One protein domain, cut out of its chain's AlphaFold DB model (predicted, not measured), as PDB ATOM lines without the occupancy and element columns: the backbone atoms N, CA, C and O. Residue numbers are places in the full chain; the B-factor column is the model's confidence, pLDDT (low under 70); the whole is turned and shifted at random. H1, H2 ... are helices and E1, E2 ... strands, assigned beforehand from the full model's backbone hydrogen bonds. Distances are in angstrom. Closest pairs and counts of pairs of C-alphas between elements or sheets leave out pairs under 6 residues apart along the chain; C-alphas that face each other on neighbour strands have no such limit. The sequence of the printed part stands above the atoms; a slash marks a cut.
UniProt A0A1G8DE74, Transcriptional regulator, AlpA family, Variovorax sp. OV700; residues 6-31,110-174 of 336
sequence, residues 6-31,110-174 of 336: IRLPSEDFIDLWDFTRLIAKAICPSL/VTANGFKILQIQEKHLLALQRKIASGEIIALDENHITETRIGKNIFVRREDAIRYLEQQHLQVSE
ATOM      1  N   ILE A   6      56.319-102.373 -41.111       73.44
ATOM      2  CA  ILE A   6      56.765-103.584 -40.417       73.44
ATOM      3  C   ILE A   6      55.954-103.723 -39.132       73.44
ATOM      4  O   ILE A   6      55.973-102.837 -38.279       73.44
ATOM      5  N   ARG A   7      55.263-104.854 -38.974       71.62
ATOM      6  CA  ARG A   7      54.636-105.229 -37.705       71.62
ATOM      7  C   ARG A   7      55.624-106.086 -36.924       71.62
ATOM      8  O   ARG A   7      55.948-107.191 -37.357       71.62
ATOM      9  N   LEU A   8      56.137-105.547 -35.825       73.75
ATOM     10  CA  LEU A   8      57.000-106.291 -34.911       73.75
ATOM     11  C   LEU A   8      56.144-107.085 -33.915       73.75
ATOM     12  O   LEU A   8      55.057-106.618 -33.563       73.75
ATOM     13  N   PRO A   9      56.608-108.259 -33.452       72.44
ATOM     14  CA  PRO A   9      55.990-108.962 -32.334       72.44
ATOM     15  C   PRO A   9      55.865-108.052 -31.104       72.44
ATOM     16  O   PRO A   9      56.688-107.160 -30.889       72.44
ATOM     17  N   SER A  10      54.831-108.283 -30.292       69.50
ATOM     18  CA  SER A  10      54.638-107.589 -29.009       69.50
ATOM     19  C   SER A  10      55.583-108.082 -27.908       69.50
ATOM     20  O   SER A  10      55.496-107.599 -26.787       69.50
ATOM     21  N   GLU A  11      56.439-109.059 -28.207       69.56
ATOM     22  CA  GLU A  11      57.426-109.589 -27.272       69.56
ATOM     23  C   GLU A  11      58.587-108.602 -27.082       69.56
ATOM     24  O   GLU A  11      58.996-107.910 -28.019       69.56
ATOM     25  N   ASP A  12      59.134-108.561 -25.865       69.62
ATOM     26  CA  ASP A  12      60.247-107.672 -25.500       69.62
ATOM     27  C   ASP A  12      61.558-108.047 -26.217       69.62
ATOM     28  O   ASP A  12      62.462-107.221 -26.379       69.62
ATOM     29  N   PHE A  13      61.648-109.294 -26.682       75.00
ATOM     30  CA  PHE A  13      62.806-109.858 -27.359       75.00
ATOM     31  C   PHE A  13      62.399-110.449 -28.701       75.00
ATOM     32  O   PHE A  13      61.389-111.137 -28.820       75.00
ATOM     33  N   ILE A  14      63.201-110.179 -29.725       79.62
ATOM     34  CA  ILE A  14      62.945-110.617 -31.091       79.62
ATOM     35  C   ILE A  14      64.149-111.429 -31.553       79.62
ATOM     36  O   ILE A  14      65.283-110.947 -31.492       79.62
ATOM     37  N   ASP A  15      63.907-112.652 -32.025       80.75
ATOM     38  CA  ASP A  15      64.947-113.462 -32.656       80.75
ATOM     39  C   ASP A  15      65.515-112.712 -33.873       80.75
ATOM     40  O   ASP A  15      64.786-112.181 -34.717       80.75
ATOM     41  N   LEU A  16      66.842-112.637 -33.957       80.88
ATOM     42  CA  LEU A  16      67.553-111.889 -34.988       80.88
ATOM     43  C   LEU A  16      67.235-112.385 -36.412       80.88
ATOM     44  O   LEU A  16      67.179-111.598 -37.368       80.88
ATOM     45  N   TRP A  17      67.027-113.688 -36.574       79.75
ATOM     46  CA  TRP A  17      66.661-114.303 -37.842       79.75
ATOM     47  C   TRP A  17      65.212-113.979 -38.217       79.75
ATOM     48  O   TRP A  17      64.950-113.579 -39.355       79.75
ATOM     49  N   ASP A  18      64.287-114.027 -37.258       79.50
ATOM     50  CA  ASP A  18      62.902-113.603 -37.489       79.50
ATOM     51  C   ASP A  18      62.805-112.102 -37.788       79.50
ATOM     52  O   ASP A  18      62.090-111.685 -38.702       79.50
ATOM     53  N   PHE A  19      63.596-111.273 -37.109       83.12
ATOM     54  CA  PHE A  19      63.658-109.836 -37.358       83.12
ATOM     55  C   PHE A  19      64.166-109.502 -38.769       83.12
ATOM     56  O   PHE A  19      63.540-108.734 -39.505       83.12
ATOM     57  N   THR A  20      65.276-110.111 -39.194       83.38
ATOM     58  CA  THR A  20      65.805-109.921 -40.558       83.38
ATOM     59  C   THR A  20      64.852-110.464 -41.624       83.38
ATOM     60  O   THR A  20      64.725-109.871 -42.701       83.38
ATOM     61  N   ARG A  21      64.096-111.526 -41.313       78.94
ATOM     62  CA  ARG A  21      63.005-112.023 -42.156       78.94
ATOM     63  C   ARG A  21      61.852-111.023 -42.274       78.94
ATOM     64  O   ARG A  21      61.359-110.828 -43.386       78.94
ATOM     65  N   LEU A  22      61.449-110.357 -41.190       79.19
ATOM     66  CA  LEU A  22      60.416-109.310 -41.209       79.19
ATOM     67  C   LEU A  22      60.837-108.099 -42.051       79.19
ATOM     68  O   LEU A  22      60.040-107.601 -42.848       79.19
ATOM     69  N   ILE A  23      62.100-107.674 -41.947       80.31
ATOM     70  CA  ILE A  23      62.660-106.605 -42.789       80.31
ATOM     71  C   ILE A  23      62.590-106.991 -44.267       80.31
ATOM     72  O   ILE A  23      62.108-106.220 -45.098       80.31
ATOM     73  N   ALA A  24      63.025-108.207 -44.602       76.31
ATOM     74  CA  ALA A  24      62.985-108.683 -45.976       76.31
ATOM     75  C   ALA A  24      61.545-108.782 -46.513       76.31
ATOM     76  O   ALA A  24      61.301-108.394 -47.655       76.31
ATOM     77  N   LYS A  25      60.583-109.204 -45.678       74.06
ATOM     78  CA  LYS A  25      59.146-109.242 -46.014       74.06
ATOM     79  C   LYS A  25      58.576-107.844 -46.276       74.06
ATOM     80  O   LYS A  25      57.726-107.686 -47.144       74.06
ATOM     81  N   ALA A  26      59.050-106.819 -45.576       72.88
ATOM     82  CA  ALA A  26      58.603-105.448 -45.801       72.88
ATOM     83  C   ALA A  26      59.221-104.800 -47.046       72.88
ATOM     84  O   ALA A  26      58.548-104.031 -47.730       72.88
ATOM     85  N   ILE A  27      60.476-105.120 -47.371       73.38
ATOM     86  CA  ILE A  27      61.140-104.634 -48.591       73.38
ATOM     87  C   ILE A  27      60.615-105.371 -49.832       73.38
ATOM     88  O   ILE A  27      60.498-104.781 -50.906       73.38
ATOM     89  N   CYS A  28      60.281-106.656 -49.698       67.56
ATOM     90  CA  CYS A  28      59.702-107.484 -50.753       67.56
ATOM     91  C   CYS A  28      58.429-108.189 -50.244       67.56
ATOM     92  O   CYS A  28      58.486-109.351 -49.835       67.56
ATOM     93  N   PRO A  29      57.262-107.514 -50.316       60.34
ATOM     94  CA  PRO A  29      55.975-108.055 -49.859       60.34
ATOM     95  C   PRO A  29      55.505-109.299 -50.617       60.34
ATOM     96  O   PRO A  29      54.611-109.996 -50.144       60.34
ATOM     97  N   SER A  30      56.104-109.581 -51.781       54.81
ATOM     98  CA  SER A  30      55.830-110.768 -52.595       54.81
ATOM     99  C   SER A  30      56.203-112.080 -51.899       54.81
ATOM    100  O   SER A  30      55.797-113.143 -52.363       54.81
ATOM    101  N   LEU A  31      56.918-112.021 -50.770       54.31
ATOM    102  CA  LEU A  31      57.197-113.166 -49.918       54.31
ATOM    103  C   LEU A  31      56.124-113.301 -48.821       54.31
ATOM    104  O   LEU A  31      56.311-112.898 -47.670       54.31
ATOM    105  N   VAL A 110      60.981-116.094 -59.701       71.56
ATOM    106  CA  VAL A 110      60.756-116.582 -58.327       71.56
ATOM    107  C   VAL A 110      62.083-116.913 -57.649       71.56
ATOM    108  O   VAL A 110      62.328-116.477 -56.521       71.56
ATOM    109  N   THR A 111      62.967-117.637 -58.334       71.62
ATOM    110  CA  THR A 111      64.294-117.972 -57.799       71.62
ATOM    111  C   THR A 111      65.164-116.727 -57.625       71.62
ATOM    112  O   THR A 111      65.736-116.540 -56.551       71.62
ATOM    113  N   ALA A 112      65.202-115.820 -58.607       73.69
ATOM    114  CA  ALA A 112      65.913-114.544 -58.503       73.69
ATOM    115  C   ALA A 112      65.398-113.671 -57.341       73.69
ATOM    116  O   ALA A 112      66.192-113.078 -56.604       73.69
ATOM    117  N   ASN A 113      64.080-113.634 -57.124       72.81
ATOM    118  CA  ASN A 113      63.470-112.954 -55.981       72.81
ATOM    119  C   ASN A 113      63.883-113.606 -54.655       72.81
ATOM    120  O   ASN A 113      64.219-112.895 -53.707       72.81
ATOM    121  N   GLY A 114      63.936-114.941 -54.597       71.12
ATOM    122  CA  GLY A 114      64.450-115.682 -53.444       71.12
ATOM    123  C   GLY A 114      65.902-115.321 -53.111       71.12
ATOM    124  O   GLY A 114      66.209-115.001 -51.962       71.12
ATOM    125  N   PHE A 115      66.782-115.272 -54.114       74.75
ATOM    126  CA  PHE A 115      68.173-114.843 -53.925       74.75
ATOM    127  C   PHE A 115      68.277-113.395 -53.443       74.75
ATOM    128  O   PHE A 115      69.044-113.107 -52.526       74.75
ATOM    129  N   LYS A 116      67.478-112.482 -54.003       74.25
ATOM    130  CA  LYS A 116      67.451-111.077 -53.577       74.25
ATOM    131  C   LYS A 116      67.022-110.925 -52.118       74.25
ATOM    132  O   LYS A 116      67.553-110.084 -51.398       74.25
ATOM    133  N   ILE A 117      66.094-111.759 -51.662       73.69
ATOM    134  CA  ILE A 117      65.637-111.785 -50.270       73.69
ATOM    135  C   ILE A 117      66.739-112.286 -49.345       73.69
ATOM    136  O   ILE A 117      66.990-111.650 -48.324       73.69
ATOM    137  N   LEU A 118      67.437-113.360 -49.721       78.00
ATOM    138  CA  LEU A 118      68.597-113.838 -48.968       78.00
ATOM    139  C   LEU A 118      69.692-112.768 -48.889       78.00
ATOM    140  O   LEU A 118      70.237-112.545 -47.815       78.00
ATOM    141  N   GLN A 119      69.945-112.032 -49.975       80.25
ATOM    142  CA  GLN A 119      70.889-110.908 -49.974       80.25
ATOM    143  C   GLN A 119      70.457-109.772 -49.038       80.25
ATOM    144  O   GLN A 119      71.286-109.198 -48.333       80.25
ATOM    145  N   ILE A 120      69.164-109.432 -49.016       82.00
ATOM    146  CA  ILE A 120      68.620-108.421 -48.099       82.00
ATOM    147  C   ILE A 120      68.777-108.894 -46.648       82.00
ATOM    148  O   ILE A 120      69.265-108.135 -45.810       82.00
ATOM    149  N   GLN A 121      68.413-110.144 -46.356       80.50
ATOM    150  CA  GLN A 121      68.567-110.732 -45.026       80.50
ATOM    151  C   GLN A 121      70.030-110.734 -44.583       80.50
ATOM    152  O   GLN A 121      70.327-110.237 -43.502       80.50
ATOM    153  N   GLU A 122      70.947-111.211 -45.426       83.25
ATOM    154  CA  GLU A 122      72.383-111.251 -45.144       83.25
ATOM    155  C   GLU A 122      72.947-109.850 -44.886       83.25
ATOM    156  O   GLU A 122      73.650-109.634 -43.898       83.25
ATOM    157  N   LYS A 123      72.574-108.862 -45.708       85.06
ATOM    158  CA  LYS A 123      72.985-107.466 -45.516       85.06
ATOM    159  C   LYS A 123      72.572-106.940 -44.140       85.06
ATOM    160  O   LYS A 123      73.394-106.338 -43.446       85.06
ATOM    161  N   HIS A 124      71.311-107.134 -43.754       83.62
ATOM    162  CA  HIS A 124      70.812-106.638 -42.472       83.62
ATOM    163  C   HIS A 124      71.342-107.451 -41.290       83.62
ATOM    164  O   HIS A 124      71.626-106.864 -40.249       83.62
ATOM    165  N   LEU A 125      71.553-108.756 -41.459       82.69
ATOM    166  CA  LEU A 125      72.174-109.612 -40.454       82.69
ATOM    167  C   LEU A 125      73.608-109.159 -40.158       82.69
ATOM    168  O   LEU A 125      73.953-108.953 -38.999       82.69
ATOM    169  N   LEU A 126      74.422-108.923 -41.192       83.38
ATOM    170  CA  LEU A 126      75.797-108.431 -41.042       83.38
ATOM    171  C   LEU A 126      75.843-107.042 -40.390       83.38
ATOM    172  O   LEU A 126      76.715-106.767 -39.567       83.38
ATOM    173  N   ALA A 127      74.908-106.154 -40.738       83.88
ATOM    174  CA  ALA A 127      74.815-104.834 -40.120       83.88
ATOM    175  C   ALA A 127      74.459-104.923 -38.627       83.88
ATOM    176  O   ALA A 127      75.083-104.247 -37.809       83.88
ATOM    177  N   LEU A 128      73.511-105.787 -38.260       82.31
ATOM    178  CA  LEU A 128      73.134-106.030 -36.867       82.31
ATOM    179  C   LEU A 128      74.265-106.701 -36.083       82.31
ATOM    180  O   LEU A 128      74.568-106.273 -34.975       82.31
ATOM    181  N   GLN A 129      74.969-107.665 -36.678       79.00
ATOM    182  CA  GLN A 129      76.154-108.279 -36.074       79.00
ATOM    183  C   GLN A 129      77.259-107.256 -35.790       79.00
ATOM    184  O   GLN A 129      77.876-107.309 -34.730       79.00
ATOM    185  N   ARG A 130      77.495-106.292 -36.692       80.75
ATOM    186  CA  ARG A 130      78.455-105.201 -36.445       80.75
ATOM    187  C   ARG A 130      78.030-104.316 -35.276       80.75
ATOM    188  O   ARG A 130      78.886-103.942 -34.486       80.75
ATOM    189  N   LYS A 131      76.734-104.018 -35.154       80.81
ATOM    190  CA  LYS A 131      76.180-103.217 -34.049       80.81
ATOM    191  C   LYS A 131      76.235-103.942 -32.704       80.81
ATOM    192  O   LYS A 131      76.499-103.321 -31.678       80.81
ATOM    193  N   ILE A 132      76.038-105.258 -32.720       78.44
ATOM    194  CA  ILE A 132      76.254-106.126 -31.558       78.44
ATOM    195  C   ILE A 132      77.740-106.119 -31.177       78.44
ATOM    196  O   ILE A 132      78.082-105.901 -30.020       78.44
ATOM    197  N   ALA A 133      78.638-106.279 -32.153       73.38
ATOM    198  CA  ALA A 133      80.082-106.271 -31.919       73.38
ATOM    199  C   ALA A 133      80.608-104.910 -31.426       73.38
ATOM    200  O   ALA A 133      81.572-104.872 -30.665       73.38
ATOM    201  N   SER A 134      79.979-103.801 -31.825       78.06
ATOM    202  CA  SER A 134      80.296-102.461 -31.319       78.06
ATOM    203  C   SER A 134      79.646-102.143 -29.968       78.06
ATOM    204  O   SER A 134      79.888-101.063 -29.435       78.06
ATOM    205  N   GLY A 135      78.809-103.037 -29.427       74.31
ATOM    206  CA  GLY A 135      78.086-102.838 -28.169       74.31
ATOM    207  C   GLY A 135      76.936-101.829 -28.245       74.31
ATOM    208  O   GLY A 135      76.460-101.381 -27.207       74.31
ATOM    209  N   GLU A 136      76.486-101.454 -29.449       73.75
ATOM    210  CA  GLU A 136      75.322-100.569 -29.643       73.75
ATOM    211  C   GLU A 136      74.003-101.324 -29.402       73.75
ATOM    212  O   GLU A 136      73.004-100.725 -29.014       73.75
ATOM    213  N   ILE A 137      74.011-102.640 -29.634       75.00
ATOM    214  CA  ILE A 137      72.883-103.548 -29.412       75.00
ATOM    215  C   ILE A 137      73.323-104.642 -28.444       75.00
ATOM    216  O   ILE A 137      74.375-105.256 -28.632       75.00
ATOM    217  N   ILE A 138      72.497-104.918 -27.438       69.88
ATOM    218  CA  ILE A 138      72.752-106.010 -26.498       69.88
ATOM    219  C   ILE A 138      72.211-107.302 -27.112       69.88
ATOM    220  O   ILE A 138      70.999-107.475 -27.230       69.88
ATOM    221  N   ALA A 139      73.117-108.202 -27.502       66.25
ATOM    222  CA  ALA A 139      72.756-109.561 -27.881       66.25
ATOM    223  C   ALA A 139      72.456-110.391 -26.631       66.25
ATOM    224  O   ALA A 139      73.230-110.413 -25.669       66.25
ATOM    225  N   LEU A 140      71.313-111.059 -26.664       67.19
ATOM    226  CA  LEU A 140      70.844-111.935 -25.608       67.19
ATOM    227  C   LEU A 140      70.801-113.365 -26.145       67.19
ATOM    228  O   LEU A 140      70.472-113.575 -27.315       67.19
ATOM    229  N   ASP A 141      71.172-114.326 -25.312       63.94
ATOM    230  CA  ASP A 141      71.109-115.746 -25.652       63.94
ATOM    231  C   ASP A 141      69.679-116.296 -25.556       63.94
ATOM    232  O   ASP A 141      68.725-115.588 -25.224       63.94
ATOM    233  N   GLU A 142      69.534-117.598 -25.799       59.50
ATOM    234  CA  GLU A 142      68.274-118.337 -25.639       59.50
ATOM    235  C   GLU A 142      67.675-118.301 -24.221       59.50
ATOM    236  O   GLU A 142      66.503-118.642 -24.047       59.50
ATOM    237  N   ASN A 143      68.442-117.859 -23.221       56.38
ATOM    238  CA  ASN A 143      68.021-117.680 -21.833       56.38
ATOM    239  C   ASN A 143      67.852-116.193 -21.457       56.38
ATOM    240  O   ASN A 143      67.607-115.880 -20.293       56.38
ATOM    241  N   HIS A 144      67.950-115.276 -22.425       58.31
ATOM    242  CA  HIS A 144      67.920-113.823 -22.241       58.31
ATOM    243  C   HIS A 144      69.039-113.265 -21.342       58.31
ATOM    244  O   HIS A 144      68.891-112.212 -20.714       58.31
ATOM    245  N   ILE A 145      70.175-113.956 -21.287       55.78
ATOM    246  CA  ILE A 145      71.390-113.538 -20.591       55.78
ATOM    247  C   ILE A 145      72.318-112.871 -21.616       55.78
ATOM    248  O   ILE A 145      72.378-113.264 -22.780       55.78
ATOM    249  N   THR A 146      73.027-111.816 -21.211       55.00
ATOM    250  CA  THR A 146      73.953-111.086 -22.090       55.00
ATOM    251  C   THR A 146      75.068-112.005 -22.583       55.00
ATOM    252  O   THR A 146      75.936-112.392 -21.798       55.00
ATOM    253  N   GLU A 147      75.084-112.304 -23.879       51.09
ATOM    254  CA  GLU A 147      76.138-113.101 -24.500       51.09
ATOM    255  C   GLU A 147      77.070-112.226 -25.344       51.09
ATOM    256  O   GLU A 147      76.661-111.484 -26.232       51.09
ATOM    257  N   THR A 148      78.376-112.354 -25.094       51.44
ATOM    258  CA  THR A 148      79.435-111.757 -25.930       51.44
ATOM    259  C   THR A 148      79.784-112.650 -27.131       51.44
ATOM    260  O   THR A 148      80.613-112.283 -27.963       51.44
ATOM    261  N   ARG A 149      79.194-113.850 -27.235       47.06
ATOM    262  CA  ARG A 149      79.478-114.816 -28.303       47.06
ATOM    263  C   ARG A 149      78.287-114.957 -29.243       47.06
ATOM    264  O   ARG A 149      77.160-115.152 -28.827       47.06
ATOM    265  N   ILE A 150      78.576-114.866 -30.537       51.56
ATOM    266  CA  ILE A 150      77.594-114.921 -31.620       51.56
ATOM    267  C   ILE A 150      77.234-116.400 -31.865       51.56
ATOM    268  O   ILE A 150      77.957-117.103 -32.573       51.56
ATOM    269  N   GLY A 151      76.167-116.886 -31.226       54.19
ATOM    270  CA  GLY A 151      75.608-118.235 -31.396       54.19
ATOM    271  C   GLY A 151      74.402-118.300 -32.348       54.19
ATOM    272  O   GLY A 151      73.941-117.290 -32.874       54.19
ATOM    273  N   LYS A 152      73.873-119.509 -32.590       52.12
ATOM    274  CA  LYS A 152      72.509-119.700 -33.129       52.12
ATOM    275  C   LYS A 152      71.535-119.414 -31.977       52.12
ATOM    276  O   LYS A 152      71.744-120.008 -30.928       52.12
ATOM    277  N   ASN A 153      70.505-118.589 -32.195       61.38
ATOM    278  CA  ASN A 153      69.524-118.088 -31.202       61.38
ATOM    279  C   ASN A 153      69.955-116.786 -30.495       61.38
ATOM    280  O   ASN A 153      70.035-116.727 -29.273       61.38
ATOM    281  N   ILE A 154      70.251-115.743 -31.278       71.50
ATOM    282  CA  ILE A 154      70.507-114.399 -30.742       71.50
ATOM    283  C   ILE A 154      69.197-113.624 -30.734       71.50
ATOM    284  O   ILE A 154      68.566-113.463 -31.780       71.50
ATOM    285  N   PHE A 155      68.853-113.084 -29.576       77.94
ATOM    286  CA  PHE A 155      67.709-112.211 -29.382       77.94
ATOM    287  C   PHE A 155      68.163-110.759 -29.260       77.94
ATOM    288  O   PHE A 155      69.192-110.444 -28.657       77.94
ATOM    289  N   VAL A 156      67.379-109.865 -29.856       81.06
ATOM    290  CA  VAL A 156      67.566-108.415 -29.802       81.06
ATOM    291  C   VAL A 156      66.370-107.804 -29.086       81.06
ATOM    292  O   VAL A 156      65.233-108.219 -29.306       81.06
ATOM    293  N   ARG A 157      66.611-106.805 -28.231       77.88
ATOM    294  CA  ARG A 157      65.531-106.059 -27.573       77.88
ATOM    295  C   ARG A 157      64.665-105.343 -28.597       77.88
ATOM    296  O   ARG A 157      65.179-104.774 -29.564       77.88
ATOM    297  N   ARG A 158      63.362-105.299 -28.345       77.81
ATOM    298  CA  ARG A 158      62.400-104.596 -29.197       77.81
ATOM    299  C   ARG A 158      62.796-103.133 -29.429       77.81
ATOM    300  O   ARG A 158      62.732-102.665 -30.562       77.81
ATOM    301  N   GLU A 159      63.289-102.429 -28.411       77.50
ATOM    302  CA  GLU A 159      63.710-101.024 -28.539       77.50
ATOM    303  C   GLU A 159      64.920-100.857 -29.469       77.50
ATOM    304  O   GLU A 159      64.991 -99.897 -30.236       77.50
ATOM    305  N   ASP A 160      65.876-101.787 -29.411       79.81
ATOM    306  CA  ASP A 160      67.065-101.769 -30.266       79.81
ATOM    307  C   ASP A 160      66.691-102.108 -31.718       79.81
ATOM    308  O   ASP A 160      67.203-101.497 -32.661       79.81
ATOM    309  N   ALA A 161      65.741-103.030 -31.901       80.88
ATOM    310  CA  ALA A 161      65.164-103.361 -33.197       80.88
ATOM    311  C   ALA A 161      64.429-102.158 -33.817       80.88
ATOM    312  O   ALA A 161      64.648-101.852 -34.990       80.88
ATOM    313  N   ILE A 162      63.624-101.426 -33.039       80.50
ATOM    314  CA  ILE A 162      62.942-100.203 -33.495       80.50
ATOM    315  C   ILE A 162      63.960 -99.134 -33.893       80.50
ATOM    316  O   ILE A 162      63.899 -98.637 -35.017       80.50
ATOM    317  N   ARG A 163      64.956 -98.850 -33.040       81.00
ATOM    318  CA  ARG A 163      66.031 -97.889 -33.357       81.00
ATOM    319  C   ARG A 163      66.770 -98.258 -34.641       81.00
ATOM    320  O   ARG A 163      67.100 -97.389 -35.448       81.00
ATOM    321  N   TYR A 164      67.018 -99.546 -34.865       82.75
ATOM    322  CA  TYR A 164      67.629-100.012 -36.104       82.75
ATOM    323  C   TYR A 164      66.731 -99.776 -37.328       82.75
ATOM    324  O   TYR A 164      67.222 -99.311 -38.358       82.75
ATOM    325  N   LEU A 165      65.426-100.052 -37.236       82.06
ATOM    326  CA  LEU A 165      64.485 -99.806 -38.336       82.06
ATOM    327  C   LEU A 165      64.354 -98.319 -38.671       82.06
ATOM    328  O   LEU A 165      64.384 -97.966 -39.851       82.06
ATOM    329  N   GLU A 166      64.300 -97.457 -37.657       80.81
ATOM    330  CA  GLU A 166      64.276 -96.001 -37.826       80.81
ATOM    331  C   GLU A 166      65.520 -95.505 -38.575       80.81
ATOM    332  O   GLU A 166      65.403 -94.756 -39.545       80.81
ATOM    333  N   GLN A 167      66.712 -95.991 -38.208       78.88
ATOM    334  CA  GLN A 167      67.955 -95.671 -38.923       78.88
ATOM    335  C   GLN A 167      67.940 -96.166 -40.379       78.88
ATOM    336  O   GLN A 167      68.486 -95.514 -41.273       78.88
ATOM    337  N   GLN A 168      67.303 -97.308 -40.647       76.62
ATOM    338  CA  GLN A 168      67.127 -97.836 -42.002       76.62
ATOM    339  C   GLN A 168      65.951 -97.189 -42.762       76.62
ATOM    340  O   GLN A 168      65.668 -97.602 -43.885       76.62
ATOM    341  N   HIS A 169      65.308 -96.157 -42.196       72.94
ATOM    342  CA  HIS A 169      64.151 -95.453 -42.765       72.94
ATOM    343  C   HIS A 169      62.941 -96.372 -43.041       72.94
ATOM    344  O   HIS A 169      62.129 -96.103 -43.929       72.94
ATOM    345  N   LEU A 170      62.811 -97.465 -42.284       75.12
ATOM    346  CA  LEU A 170      61.681 -98.396 -42.336       75.12
ATOM    347  C   LEU A 170      60.669 -98.028 -41.240       75.12
ATOM    348  O   LEU A 170      61.054 -97.775 -40.100       75.12
ATOM    349  N   GLN A 171      59.374 -97.980 -41.569       65.50
ATOM    350  CA  GLN A 171      58.330 -97.592 -40.611       65.50
ATOM    351  C   GLN A 171      57.785 -98.810 -39.859       65.50
ATOM    352  O   GLN A 171      57.516 -99.848 -40.465       65.50
ATOM    353  N   VAL A 172      57.595 -98.662 -38.547       63.75
ATOM    354  CA  VAL A 172      57.001 -99.672 -37.661       63.75
ATOM    355  C   VAL A 172      55.551 -99.293 -37.368       63.75
ATOM    356  O   VAL A 172      55.283 -98.151 -36.999       63.75
ATOM    357  N   SER A 173      54.617-100.238 -37.498       56.19
ATOM    358  CA  SER A 173      53.275-100.086 -36.919       56.19
ATOM    359  C   SER A 173      53.280-100.680 -35.538       56.19
ATOM    360  O   SER A 173      53.357-101.899 -35.383       56.19
ATOM    361  N   GLU A 174      53.177 -99.815 -34.543       48.38
ATOM    362  CA  GLU A 174      52.820-100.233 -33.200       48.38
ATOM    363  C   GLU A 174      51.296-100.321 -33.103       48.38
ATOM    364  O   GLU A 174      50.589 -99.350 -33.386       48.38
TER     365      GLU A 174
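This is residues 6 to 31 and 110 to 174 of the 336 residues of the protein "Transcriptional regulator, AlpA family" of Variovorax sp. OV700 (UniProt A0A1G8DE74). A very small ribbon of two short strands, E1 and E2, sits at one end of a group of three helices: H1 starts from E1 and lies near the middle, long H2 crosses H1 on one side, and H3 starts from E2 and lies more loosely on another side of H1. A long loop, residues 134 to 154, runs from the end of H2 round the strand end and back to E2. The printed part has 91 residues with three named helices and two named strands, in the order E1, H1, H2, E2, H3; the sheet, E1 - E2, is antiparallel, and the class is mostly helix. The whole is compact, with a radius of gyration of the C-alphas of 13.0 A, and spans 39 by 27 by 21 A.

Find C-alpha 13 at (62.806, -109.858, -27.359), where E1, residues 13 to 15, begins and runs 6.8 A. Its partner E2, residues 155 to 157, also runs 6.8 A. Helix H1, residues 16 to 27, is 16.7 A long. Go next to C-alpha 110 at (60.756, -116.582, -58.327), from which H2, residues 110 to 133, runs 34.3 A. H3, residues 158 to 167, runs 14.3 A and ends at C-alpha 167, (67.955, -95.671, -38.923).

Look first at E1 and E2, antiparallel neighbours at 143 degrees. N 14 and O 156 are 2.9 A apart, and N 156 and O 14 are also 2.9 A apart, within hydrogen-bond range. C-alphas 15 and 155 face each other at 4.5 A. From the strands, tight links lead from E1 to H1 and from E2 to H3. The closest C-alphas of E1 and H3 are those of Phe 13 and Arg 158, 5.6 A apart; those of H1 and E2 are Leu 16 and Phe 155, also 5.6 A apart. H1 touches H2, which meets it with residues 117 to 125 alone; the closest C-alphas, of Thr 20 and Gln 121, are 5.3 A apart. These two run opposite ways at a steep tilt of 50 degrees. H1 and H3 are close but not clearly touching, with the C-alphas of Phe 19 and Ala 161 closest at 7.8 A; they run the same way at a steep tilt of 38 degrees. H2 and H3 are near each other, with 7 pairs of C-alphas within 10 A, while E1 and H2 are apart. In H1, H2 and H3 every O i to N i+4 pair is within hydrogen-bond range.

The two C-alphas farthest apart are those of Val 110 and Ile 145, at 39.3 A. Residues 32 to 109 are not printed, and C-alphas 31 and 110 stand 9.7 A apart across this cut, which falls in the link from H1 to H2. The link from H2 to E2 is long, with 21 residues. The mean pLDDT of the printed part is 72.4; look for values under 70 at residues 10 to 12, 28 to 31, 138 to 153 and 171 to 174 of this predicted model.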